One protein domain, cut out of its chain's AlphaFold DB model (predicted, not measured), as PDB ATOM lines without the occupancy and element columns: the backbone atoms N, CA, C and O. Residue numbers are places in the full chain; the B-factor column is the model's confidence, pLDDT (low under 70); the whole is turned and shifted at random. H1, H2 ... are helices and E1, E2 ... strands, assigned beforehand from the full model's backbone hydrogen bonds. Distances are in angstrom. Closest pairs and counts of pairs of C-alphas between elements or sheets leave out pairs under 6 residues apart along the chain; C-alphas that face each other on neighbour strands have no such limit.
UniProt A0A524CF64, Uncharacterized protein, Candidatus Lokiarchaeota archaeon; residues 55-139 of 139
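What this domain is: This is residues 55 to 139 of the 139 residues of an uncharacterized protein of Candidatus Lokiarchaeota archaeon (UniProt A0A524CF64). A long, strongly twisted antiparallel sheet of five strands, curled like part of a barrel, curls round the short helix H2 near the end of the chain. Three long strands, E2, E3 and E4, make its length; the short E1 and E5 are its edges, and the four-residue H1 only grazes it. The printed part has 85 residues, with five named strands followed by two named helices, E1 E2 E3 E4 E5 H1 H2; the sheet's order is the same, E1 E2 E3 E4 E5, and the class is mixed, helices and strands. The whole is compact by its radius of gyration of the C-alphas, 13.5 A, yet elongated in outline, spanning 43 by 26 by 21 A.

How they stand to each other: The five strands form a meander, each strand the antiparallel neighbour of the one before, and each such pair is a hairpin. E1, residues 56 to 59, is an edge strand beside E2, residues 62 to 74, with N 57 and O 64 2.9 A apart, within hydrogen-bond range. E2 bends by 59 degrees at residue 65. E2 pairs with E3, residues 78 to 89, through N 70 and O 82 at 2.9 A. E3 pairs with E4, residues 94 to 105, through N 83 and O 100 at 2.8 A. E4 pairs with the other edge strand, E5, residues 109 to 111, through N 110 and O 103 at 2.7 A. E1 and E5 are apart. H1, residues 113 to 116, is only just on the sheet, with 5 pairs of C-alphas within 10 A, and grazes it with residues 115 to 116. H2, residues 129 to 137, is on the sheet, which curls round it; the closest C-alphas of E1 and H2 are those of Val 57 and Tyr 132, 6.9 A apart. H1 and H2 are close but not clearly touching, the closest C-alphas being those of Phe 116 and Met 129, 6.7 A apart. In H2 every O i to N i+4 pair is within hydrogen-bond range; H1 is too short for such a pair.

Where its parts are: E1 begins at C-alpha 56, (-19.425, -19.139, 13.993). From first to last C-alpha E2 measures 32.2 A, E3 33.0 A, E4 35.1 A and H2 12.3 A. E4 ends at C-alpha 105, (-44.768, -10.046, 8.435), and H2 ends at C-alpha 137, (-28.364, -13.997, 5.463).

The domain as a whole: The C-alphas farthest apart are those of Gly 76 and Cys 92, 42.8 A. The printed part has no cut. The link from H1 to H2 is long, with 12 residues, and in it residues 118 to 119 pair antiparallel with residues 126 to 127; the other links are tight. The mean pLDDT of the printed part is 73.4, and residues 105 to 117 and 129 to 139 are under 70.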
ATOM      1  N   GLN A  55     -22.835 -22.430  13.673       72.69
ATOM      2  CA  GLN A  55     -22.042 -21.634  12.740       72.69
ATOM      3  C   GLN A  55     -21.475 -20.421  13.479       72.69
ATOM      4  O   GLN A  55     -22.209 -19.691  14.148       72.69
ATOM      5  N   LYS A  56     -20.158 -20.237  13.367       82.06
ATOM      6  CA  LYS A  56     -19.425 -19.139  13.993       82.06
ATOM      7  C   LYS A  56     -19.248 -17.993  13.007       82.06
ATOM      8  O   LYS A  56     -18.763 -18.221  11.902       82.06
ATOM      9  N   VAL A  57     -19.541 -16.774  13.442       80.44
ATOM     10  CA  VAL A  57     -19.110 -15.542  12.772       80.44
ATOM     11  C   VAL A  57     -18.291 -14.723  13.747       80.44
ATOM     12  O   VAL A  57     -18.684 -14.527  14.894       80.44
ATOM     13  N   THR A  58     -17.143 -14.248  13.281       83.75
ATOM     14  CA  THR A  58     -16.247 -13.392  14.052       83.75
ATOM     15  C   THR A  58     -16.293 -11.991  13.470       83.75
ATOM     16  O   THR A  58     -15.975 -11.805  12.295       83.75
ATOM     17  N   ARG A  59     -16.624 -10.984  14.278       79.25
ATOM     18  CA  ARG A  59     -16.545  -9.579  13.857       79.25
ATOM     19  C   ARG A  59     -16.209  -8.698  15.050       79.25
ATOM     20  O   ARG A  59     -16.580  -8.993  16.173       79.25
ATOM     21  N   ASN A  60     -15.466  -7.616  14.826       79.00
ATOM     22  CA  ASN A  60     -15.127  -6.631  15.864       79.00
ATOM     23  C   ASN A  60     -14.616  -7.236  17.195       79.00
ATOM     24  O   ASN A  60     -14.907  -6.690  18.258       79.00
ATOM     25  N   GLY A  61     -13.874  -8.348  17.144       81.19
ATOM     26  CA  GLY A  61     -13.373  -9.045  18.336       81.19
ATOM     27  C   GLY A  61     -14.462  -9.739  19.162       81.19
ATOM     28  O   GLY A  61     -14.413  -9.729  20.393       81.19
ATOM     29  N   VAL A  62     -15.506 -10.231  18.499       83.75
ATOM     30  CA  VAL A  62     -16.587 -11.002  19.102       83.75
ATOM     31  C   VAL A  62     -16.899 -12.192  18.201       83.75
ATOM     32  O   VAL A  62     -17.189 -12.025  17.014       83.75
ATOM     33  N   ASP A  63     -16.860 -13.385  18.783       88.06
ATOM     34  CA  ASP A  63     -17.353 -14.610  18.162       88.06
ATOM     35  C   ASP A  63     -18.832 -14.800  18.511       88.06
ATOM     36  O   ASP A  63     -19.221 -14.810  19.679       88.06
ATOM     37  N   LEU A  64     -19.657 -15.000  17.492       82.69
ATOM     38  CA  LEU A  64     -21.084 -15.266  17.597       82.69
ATOM     39  C   LEU A  64     -21.390 -16.638  17.012       82.69
ATOM     40  O   LEU A  64     -21.032 -16.932  15.876       82.69
ATOM     41  N   PHE A  65     -22.067 -17.470  17.794       80.94
ATOM     42  CA  PHE A  65     -22.517 -18.796  17.395       80.94
ATOM     43  C   PHE A  65     -24.035 -18.808  17.368       80.94
ATOM     44  O   PHE A  65     -24.666 -18.516  18.387       80.94
ATOM     45  N   PHE A  66     -24.622 -19.161  16.229       77.88
ATOM     46  CA  PHE A  66     -26.066 -19.340  16.145       77.88
ATOM     47  C   PHE A  66     -26.484 -20.614  16.881       77.88
ATOM     48  O   PHE A  66     -26.112 -21.715  16.484       77.88
ATOM     49  N   MET A  67     -27.237 -20.471  17.970       76.19
ATOM     50  CA  MET A  67     -27.676 -21.607  18.791       76.19
ATOM     51  C   MET A  67     -29.045 -22.138  18.358       76.19
ATOM     52  O   MET A  67     -29.428 -23.233  18.765       76.19
ATOM     53  N   GLY A  68     -29.767 -21.377  17.535       74.69
ATOM     54  CA  GLY A  68     -31.086 -21.719  17.020       74.69
ATOM     55  C   GLY A  68     -32.107 -20.623  17.293       74.69
ATOM     56  O   GLY A  68     -31.773 -19.510  17.711       74.69
ATOM     57  N   TYR A  69     -33.369 -20.950  17.055       75.00
ATOM     58  CA  TYR A  69     -34.480 -20.027  17.213       75.00
ATOM     59  C   TYR A  69     -35.745 -20.755  17.684       75.00
ATOM     60  O   TYR A  69     -35.794 -21.984  17.687       75.00
ATOM     61  N   ARG A  70     -36.761 -19.996  18.103       73.38
ATOM     62  CA  ARG A  70     -38.081 -20.506  18.499       73.38
ATOM     63  C   ARG A  70     -39.172 -19.530  18.070       73.38
ATOM     64  O   ARG A  70     -39.012 -18.334  18.288       73.38
ATOM     65  N   GLU A  71     -40.276 -20.031  17.522       77.69
ATOM     66  CA  GLU A  71     -41.497 -19.236  17.318       77.69
ATOM     67  C   GLU A  71     -42.126 -18.883  18.674       77.69
ATOM     68  O   GLU A  71     -42.330 -19.753  19.523       77.69
ATOM     69  N   ILE A  72     -42.389 -17.599  18.895       80.06
ATOM     70  CA  ILE A  72     -42.978 -17.074  20.128       80.06
ATOM     71  C   ILE A  72     -44.471 -16.824  19.945       80.06
ATOM     72  O   ILE A  72     -45.262 -17.241  20.791       80.06
ATOM     73  N   GLU A  73     -44.850 -16.179  18.846       79.75
ATOM     74  CA  GLU A  73     -46.233 -15.817  18.554       79.75
ATOM     75  C   GLU A  73     -46.481 -15.799  17.044       79.75
ATOM     76  O   GLU A  73     -45.593 -15.458  16.261       79.75
ATOM     77  N   ASN A  74     -47.700 -16.159  16.647       82.00
ATOM     78  CA  ASN A  74     -48.181 -16.083  15.277       82.00
ATOM     79  C   ASN A  74     -49.650 -15.649  15.292       82.00
ATOM     80  O   ASN A  74     -50.533 -16.431  15.651       82.00
ATOM     81  N   ASP A  75     -49.906 -14.395  14.924       82.38
ATOM     82  CA  ASP A  75     -51.257 -13.816  14.880       82.38
ATOM     83  C   ASP A  75     -51.910 -13.930  13.482       82.38
ATOM     84  O   ASP A  75     -53.015 -13.432  13.253       82.38
ATOM     85  N   GLY A  76     -51.240 -14.607  12.541       74.00
ATOM     86  CA  GLY A  76     -51.641 -14.745  11.140       74.00
ATOM     87  C   GLY A  76     -51.213 -13.584  10.233       74.00
ATOM     88  O   GLY A  76     -51.268 -13.724   9.011       74.00
ATOM     89  N   GLN A  77     -50.764 -12.462  10.797       74.75
ATOM     90  CA  GLN A  77     -50.204 -11.315  10.079       74.75
ATOM     91  C   GLN A  77     -48.715 -11.112  10.397       74.75
ATOM     92  O   GLN A  77     -47.938 -10.752   9.509       74.75
ATOM     93  N   ASN A  78     -48.329 -11.361  11.644       75.44
ATOM     94  CA  ASN A  78     -46.989 -11.275  12.183       75.44
ATOM     95  C   ASN A  78     -46.603 -12.604  12.831       75.44
ATOM     96  O   ASN A  78     -47.405 -13.237  13.521       75.44
ATOM     97  N   ILE A  79     -45.346 -12.987  12.640       75.56
ATOM     98  CA  ILE A  79     -44.727 -14.138  13.282       75.56
ATOM     99  C   ILE A  79     -43.493 -13.642  14.021       75.56
ATOM    100  O   ILE A  79     -42.559 -13.113  13.412       75.56
ATOM    101  N   GLU A  80     -43.491 -13.788  15.338       79.38
ATOM    102  CA  GLU A  80     -42.362 -13.431  16.185       79.38
ATOM    103  C   GLU A  80     -41.494 -14.659  16.449       79.38
ATOM    104  O   GLU A  80     -41.969 -15.699  16.905       79.38
ATOM    105  N   TYR A  81     -40.195 -14.512  16.219       76.25
ATOM    106  CA  TYR A  81     -39.197 -15.525  16.515       76.25
ATOM    107  C   TYR A  81     -38.157 -14.991  17.493       76.25
ATOM    108  O   TYR A  81     -37.611 -13.902  17.321       76.25
ATOM    109  N   LEU A  82     -37.818 -15.803  18.489       75.50
ATOM    110  CA  LEU A  82     -36.701 -15.587  19.396       75.50
ATOM    111  C   LEU A  82     -35.473 -16.319  18.862       75.50
ATOM    112  O   LEU A  82     -35.426 -17.546  18.873       75.50
ATOM    113  N   PHE A  83     -34.458 -15.574  18.457       77.88
ATOM    114  CA  PHE A  83     -33.153 -16.088  18.064       77.88
ATOM    115  C   PHE A  83     -32.249 -16.143  19.282       77.88
ATOM    116  O   PHE A  83     -32.238 -15.220  20.098       77.88
ATOM    117  N   CYS A  84     -31.462 -17.206  19.395       76.75
ATOM    118  CA  CYS A  84     -30.484 -17.352  20.454       76.75
ATOM    119  C   CYS A  84     -29.087 -17.515  19.868       76.75
ATOM    120  O   CYS A  84     -28.846 -18.322  18.969       76.75
ATOM    121  N   PHE A  85     -28.152 -16.757  20.426       80.06
ATOM    122  CA  PHE A  85     -26.755 -16.794  20.058       80.06
ATOM    123  C   PHE A  85     -25.898 -16.969  21.302       80.06
ATOM    124  O   PHE A  85     -26.168 -16.381  22.350       80.06
ATOM    125  N   LYS A  86     -24.821 -17.734  21.175       82.88
ATOM    126  CA  LYS A  86     -23.727 -17.699  22.138       82.88
ATOM    127  C   LYS A  86     -22.723 -16.674  21.644       82.88
ATOM    128  O   LYS A  86     -22.282 -16.740  20.502       82.88
ATOM    129  N   VAL A  87     -22.358 -15.748  22.513       82.50
ATOM    130  CA  VAL A  87     -21.387 -14.695  22.232       82.50
ATOM    131  C   VAL A  87     -20.138 -14.968  23.046       82.50
ATOM    132  O   VAL A  87     -20.253 -15.296  24.224       82.50
ATOM    133  N   ILE A  88     -18.958 -14.832  22.451       87.25
ATOM    134  CA  ILE A  88     -17.668 -14.811  23.144       87.25
ATOM    135  C   ILE A  88     -17.024 -13.465  22.831       87.25
ATOM    136  O   ILE A  88     -16.844 -13.113  21.670       87.25
ATOM    137  N   CYS A  89     -16.731 -12.689  23.871       87.25
ATOM    138  CA  CYS A  89     -16.102 -11.382  23.726       87.25
ATOM    139  C   CYS A  89     -14.589 -11.504  23.898       87.25
ATOM    140  O   CYS A  89     -14.135 -11.781  25.007       87.25
ATOM    141  N   ASP A  90     -13.816 -11.203  22.854       88.62
ATOM    142  CA  ASP A  90     -12.350 -11.345  22.861       88.62
ATOM    143  C   ASP A  90     -11.662 -10.362  23.819       88.62
ATOM    144  O   ASP A  90     -10.512 -10.542  24.206       88.62
ATOM    145  N   ARG A  91     -12.345  -9.282  24.219       89.81
ATOM    146  CA  ARG A  91     -11.774  -8.293  25.145       89.81
ATOM    147  C   ARG A  91     -11.745  -8.775  26.589       89.81
ATOM    148  O   ARG A  91     -10.892  -8.327  27.353       89.81
ATOM    149  N   CYS A  92     -12.712  -9.591  27.002       89.94
ATOM    150  CA  CYS A  92     -12.796 -10.069  28.386       89.94
ATOM    151  C   CYS A  92     -12.871 -11.592  28.511       89.94
ATOM    152  O   CYS A  92     -13.045 -12.084  29.626       89.94
ATOM    153  N   ASP A  93     -12.795 -12.315  27.394       88.06
ATOM    154  CA  ASP A  93     -12.890 -13.775  27.277       88.06
ATOM    155  C   ASP A  93     -14.123 -14.376  27.964       88.06
ATOM    156  O   ASP A  93     -14.162 -15.547  28.350       88.06
ATOM    157  N   LYS A  94     -15.166 -13.559  28.148       86.06
ATOM    158  CA  LYS A  94     -16.430 -13.999  28.733       86.06
ATOM    159  C   LYS A  94     -17.386 -14.370  27.626       86.06
ATOM    160  O   LYS A  94     -17.502 -13.665  26.621       86.06
ATOM    161  N   ASN A  95     -18.091 -15.466  27.864       85.00
ATOM    162  CA  ASN A  95     -19.201 -15.876  27.039       85.00
ATOM    163  C   ASN A  95     -20.528 -15.599  27.739       85.00
ATOM    164  O   ASN A  95     -20.603 -15.570  28.966       85.00
ATOM    165  N   PHE A  96     -21.549 -15.340  26.937       79.62
ATOM    166  CA  PHE A  96     -22.906 -15.090  27.395       79.62
ATOM    167  C   PHE A  96     -23.888 -15.444  26.281       79.62
ATOM    168  O   PHE A  96     -23.513 -15.560  25.112       79.62
ATOM    169  N   LEU A  97     -25.151 -15.635  26.652       78.75
ATOM    170  CA  LEU A  97     -26.221 -15.815  25.684       78.75
ATOM    171  C   LEU A  97     -26.789 -14.454  25.305       78.75
ATOM    172  O   LEU A  97     -27.149 -13.657  26.169       78.75
ATOM    173  N   PHE A  98     -26.894 -14.217  24.007       77.56
ATOM    174  CA  PHE A  98     -27.635 -13.105  23.448       77.56
ATOM    175  C   PHE A  98     -28.922 -13.639  22.828       77.56
ATOM    176  O   PHE A  98     -28.923 -14.677  22.162       77.56
ATOM    177  N   LYS A  99     -30.030 -12.950  23.082       78.31
ATOM    178  CA  LYS A  99     -31.343 -13.314  22.562       78.31
ATOM    179  C   LYS A  99     -31.927 -12.127  21.815       78.31
ATOM    180  O   LYS A  99     -31.840 -11.008  22.311       78.31
ATOM    181  N   GLN A 100     -32.508 -12.387  20.653       76.25
ATOM    182  CA  GLN A 100     -33.077 -11.364  19.785       76.25
ATOM    183  C   GLN A 100     -34.469 -11.774  19.338       76.25
ATOM    184  O   GLN A 100     -34.619 -12.821  18.715       76.25
ATOM    185  N   ASN A 101     -35.456 -10.917  19.576       77.31
ATOM    186  CA  ASN A 101     -36.762 -11.076  18.953       77.31
ATOM    187  C   ASN A 101     -36.721 -10.472  17.551       77.31
ATOM    188  O   ASN A 101     -36.236  -9.351  17.361       77.31
ATOM    189  N   ILE A 102     -37.213 -11.222  16.573       73.56
ATOM    190  CA  ILE A 102     -37.397 -10.764  15.202       73.56
ATOM    191  C   ILE A 102     -38.848 -11.018  14.839       73.56
ATOM    192  O   ILE A 102     -39.315 -12.155  14.880       73.56
ATOM    193  N   ILE A 103     -39.547  -9.944  14.494       75.81
ATOM    194  CA  ILE A 103     -40.931 -10.007  14.054       75.81
ATOM    195  C   ILE A 103     -40.916  -9.977  12.537       75.81
ATOM    196  O   ILE A 103     -40.367  -9.062  11.927       75.81
ATOM    197  N   PHE A 104     -41.532 -10.964  11.918       70.69
ATOM    198  CA  PHE A 104     -41.716 -11.012  10.482       70.69
ATOM    199  C   PHE A 104     -43.180 -10.802  10.143       70.69
ATOM    200  O   PHE A 104     -44.056 -11.270  10.857       70.69
ATOM    201  N   ASN A 105     -43.447 -10.129   9.035       67.69
ATOM    202  CA  ASN A 105     -44.768 -10.046   8.435       67.69
ATOM    203  C   ASN A 105     -44.658 -10.325   6.929       67.69
ATOM    204  O   ASN A 105     -43.562 -10.484   6.391       67.69
ATOM    205  N   SER A 106     -45.796 -10.360   6.236       56.78
ATOM    206  CA  SER A 106     -45.859 -10.722   4.812       56.78
ATOM    207  C   SER A 106     -45.017  -9.838   3.880       56.78
ATOM    208  O   SER A 106     -44.737 -10.245   2.757       56.78
ATOM    209  N   ASN A 107     -44.637  -8.630   4.312       55.16
ATOM    210  CA  ASN A 107     -44.004  -7.616   3.465       55.16
ATOM    211  C   ASN A 107     -42.655  -7.113   4.006       55.16
ATOM    212  O   ASN A 107     -41.939  -6.408   3.294       55.16
ATOM    213  N   SER A 108     -42.317  -7.390   5.266       54.84
ATOM    214  CA  SER A 108     -41.101  -6.907   5.916       54.84
ATOM    215  C   SER A 108     -40.751  -7.717   7.162       54.84
ATOM    216  O   SER A 108     -41.580  -8.419   7.738       54.84
ATOM    217  N   TYR A 109     -39.508  -7.573   7.611       59.69
ATOM    218  CA  TYR A 109     -39.100  -7.972   8.950       59.69
ATOM    219  C   TYR A 109     -38.805  -6.717   9.776       59.69
ATOM    220  O   TYR A 109     -38.180  -5.763   9.308       59.69
ATOM    221  N   LEU A 110     -39.292  -6.709  11.009       57.25
ATOM    222  CA  LEU A 110     -39.043  -5.694  12.017       57.25
ATOM    223  C   LEU A 110     -38.130  -6.310  13.074       57.25
ATOM    224  O   LEU A 110     -38.515  -7.203  13.829       57.25
ATOM    225  N   ILE A 111     -36.897  -5.817  13.123       55.94
ATOM    226  CA  ILE A 111     -36.016  -6.027  14.271       55.94
ATOM    227  C   ILE A 111     -36.324  -4.889  15.234       55.94
ATOM    228  O   ILE A 111     -36.268  -3.725  14.830       55.94
ATOM    229  N   ASP A 112     -36.655  -5.201  16.485       52.78
ATOM    230  CA  ASP A 112     -36.870  -4.163  17.491       52.78
ATOM    231  C   ASP A 112     -35.592  -3.286  17.614       52.78
ATOM    232  O   ASP A 112     -34.517  -3.805  17.946       52.78
ATOM    233  N   PRO A 113     -35.691  -1.963  17.340       47.84
ATOM    234  CA  PRO A 113     -34.585  -1.006  17.383       47.84
ATOM    235  C   PRO A 113     -33.793  -0.995  18.692       47.84
ATOM    236  O   PRO A 113     -32.606  -0.668  18.698       47.84
ATOM    237  N   SER A 114     -34.432  -1.344  19.809       45.34
ATOM    238  CA  SER A 114     -33.816  -1.316  21.137       45.34
ATOM    239  C   SER A 114     -32.689  -2.342  21.306       45.34
ATOM    240  O   SER A 114     -31.798  -2.138  22.130       45.34
ATOM    241  N   TYR A 115     -32.650  -3.381  20.467       49.78
ATOM    242  CA  TYR A 115     -31.617  -4.419  20.511       49.78
ATOM    243  C   TYR A 115     -30.399  -4.142  19.614       49.78
ATOM    244  O   TYR A 115     -29.432  -4.907  19.609       49.78
ATOM    245  N   PHE A 116     -30.399  -3.015  18.891       48.19
ATOM    246  CA  PHE A 116     -29.302  -2.593  18.008       48.19
ATOM    247  C   PHE A 116     -28.034  -2.203  18.790       48.19
ATOM    248  O   PHE A 116     -26.938  -2.163  18.222       48.19
ATOM    249  N   ASN A 117     -28.182  -1.953  20.094       53.34
ATOM    250  CA  ASN A 117     -27.090  -1.737  21.036       53.34
ATOM    251  C   ASN A 117     -26.794  -3.035  21.786       53.34
ATOM    252  O   ASN A 117     -27.106  -3.179  22.968       53.34
ATOM    253  N   SER A 118     -26.214  -4.006  21.087       72.25
ATOM    254  CA  SER A 118     -25.721  -5.213  21.738       72.25
ATOM    255  C   SER A 118     -24.342  -4.901  22.329       72.25
ATOM    256  O   SER A 118     -23.405  -4.543  21.620       72.25
ATOM    257  N   GLU A 119     -24.214  -4.957  23.650       82.25
ATOM    258  CA  GLU A 119     -22.949  -4.731  24.349       82.25
ATOM    259  C   GLU A 119     -22.572  -5.950  25.181       82.25
ATOM    260  O   GLU A 119     -23.429  -6.670  25.694       82.25
ATOM    261  N   CYS A 120     -21.271  -6.208  25.322       81.81
ATOM    262  CA  CYS A 120     -20.808  -7.217  26.257       81.81
ATOM    263  C   CYS A 120     -21.280  -6.805  27.662       81.81
ATOM    264  O   CYS A 120     -20.901  -5.722  28.125       81.81
ATOM    265  N   PRO A 121     -22.038  -7.650  28.384       81.25
ATOM    266  CA  PRO A 121     -22.571  -7.284  29.695       81.25
ATOM    267  C   PRO A 121     -21.461  -7.017  30.722       81.25
ATOM    268  O   PRO A 121     -21.687  -6.295  31.691       81.25
ATOM    269  N   VAL A 122     -20.256  -7.548  30.479       83.56
ATOM    270  CA  VAL A 122     -19.093  -7.452  31.366       83.56
ATOM    271  C   VAL A 122     -18.226  -6.237  31.039       83.56
ATOM    272  O   VAL A 122     -18.018  -5.382  31.893       83.56
ATOM    273  N   CYS A 123     -17.701  -6.143  29.813       87.00
ATOM    274  CA  CYS A 123     -16.708  -5.121  29.453       87.00
ATOM    275  C   CYS A 123     -17.281  -3.936  28.663       87.00
ATOM    276  O   CYS A 123     -16.524  -3.034  28.287       87.00
ATOM    277  N   LYS A 124     -18.595  -3.948  28.395       87.31
ATOM    278  CA  LYS A 124     -19.325  -2.897  27.670       87.31
ATOM    279  C   LYS A 124     -18.799  -2.638  26.257       87.31
ATOM    280  O   LYS A 124     -18.942  -1.553  25.704       87.31
ATOM    281  N   GLN A 125     -18.139  -3.632  25.661       83.81
ATOM    282  CA  GLN A 125     -17.773  -3.585  24.251       83.81
ATOM    283  C   GLN A 125     -19.030  -3.729  23.402       83.81
ATOM    284  O   GLN A 125     -19.725  -4.737  23.501       83.81
ATOM    285  N   ASN A 126     -19.278  -2.742  22.551       81.19
ATOM    286  CA  ASN A 126     -20.360  -2.797  21.581       81.19
ATOM    287  C   ASN A 126     -20.051  -3.820  20.484       81.19
ATOM    288  O   ASN A 126     -18.937  -3.876  19.959       81.19
ATOM    289  N   PHE A 127     -21.069  -4.576  20.099       74.56
ATOM    290  CA  PHE A 127     -21.098  -5.409  18.911       74.56
ATOM    291  C   PHE A 127     -22.449  -5.208  18.218       74.56
ATOM    292  O   PHE A 127     -23.498  -5.204  18.844       74.56
ATOM    293  N   HIS A 128     -22.441  -4.981  16.908       70.75
ATOM    294  CA  HIS A 128     -23.673  -4.679  16.179       70.75
ATOM    295  C   HIS A 128     -24.247  -5.959  15.586       70.75
ATOM    296  O   HIS A 128     -23.801  -6.374  14.521       70.75
ATOM    297  N   MET A 129     -25.230  -6.568  16.250       66.44
ATOM    298  CA  MET A 129     -25.834  -7.840  15.823       66.44
ATOM    299  C   MET A 129     -26.355  -7.843  14.387       66.44
ATOM    300  O   MET A 129     -26.177  -8.831  13.682       66.44
ATOM    301  N   ASN A 130     -26.902  -6.724  13.910       62.72
ATOM    302  CA  ASN A 130     -27.359  -6.611  12.522       62.72
ATOM    303  C   ASN A 130     -26.253  -6.862  11.512       62.72
ATOM    304  O   ASN A 130     -26.514  -7.397  10.450       62.72
ATOM    305  N   ALA A 131     -25.023  -6.490  11.850       62.31
ATOM    306  CA  ALA A 131     -23.893  -6.701  10.972       62.31
ATOM    307  C   ALA A 131     -23.643  -8.211  10.779       62.31
ATOM    308  O   ALA A 131     -23.429  -8.657   9.662       62.31
ATOM    309  N   TYR A 132     -23.789  -9.010  11.839       63.28
ATOM    310  CA  TYR A 132     -23.652 -10.471  11.794       63.28
ATOM    311  C   TYR A 132     -24.835 -11.153  11.119       63.28
ATOM    312  O   TYR A 132     -24.651 -12.078  10.339       63.28
ATOM    313  N   ILE A 133     -26.052 -10.690  11.413       61.47
ATOM    314  CA  ILE A 133     -27.256 -11.151  10.725       61.47
ATOM    315  C   ILE A 133     -27.123 -10.886   9.220       61.47
ATOM    316  O   ILE A 133     -27.460 -11.746   8.408       61.47
ATOM    317  N   SER A 134     -26.581  -9.722   8.846       62.19
ATOM    318  CA  SER A 134     -26.332  -9.403   7.450       62.19
ATOM    319  C   SER A 134     -25.306 -10.327   6.805       62.19
ATOM    320  O   SER A 134     -25.587 -10.839   5.726       62.19
ATOM    321  N   ASP A 135     -24.190 -10.591   7.486       61.44
ATOM    322  CA  ASP A 135     -23.151 -11.514   7.008       61.44
ATOM    323  C   ASP A 135     -23.664 -12.968   6.890       61.44
ATOM    324  O   ASP A 135     -23.151 -13.746   6.096       61.44
ATOM    325  N   TRP A 136     -24.674 -13.372   7.669       61.41
ATOM    326  CA  TRP A 136     -25.261 -14.714   7.562       61.41
ATOM    327  C   TRP A 136     -26.306 -14.851   6.462       61.41
ATOM    328  O   TRP A 136     -26.392 -15.903   5.831       61.41
ATOM    329  N   TRP A 137     -27.160 -13.846   6.285       56.53
ATOM    330  CA  TRP A 137     -28.364 -13.997   5.463       56.53
ATOM    331  C   TRP A 137     -28.278 -13.305   4.111       56.53
ATOM    332  O   TRP A 137     -29.132 -13.567   3.258       56.53
ATOM    333  N   PHE A 138     -27.299 -12.428   3.893       50.62
ATOM    334  CA  PHE A 138     -27.215 -11.620   2.676       50.62
ATOM    335  C   PHE A 138     -25.837 -11.625   1.994       50.62
ATOM    336  O   PHE A 138     -25.682 -10.868   1.036       50.62
ATOM    337  N   ASP A 139     -24.900 -12.475   2.431       43.19
ATOM    338  CA  ASP A 139     -23.691 -12.827   1.659       43.19
ATOM    339  C   ASP A 139     -23.989 -13.850   0.545       43.19
ATOM    340  O   ASP A 139     -24.840 -14.752   0.757       43.19
TER     341      ASP A 139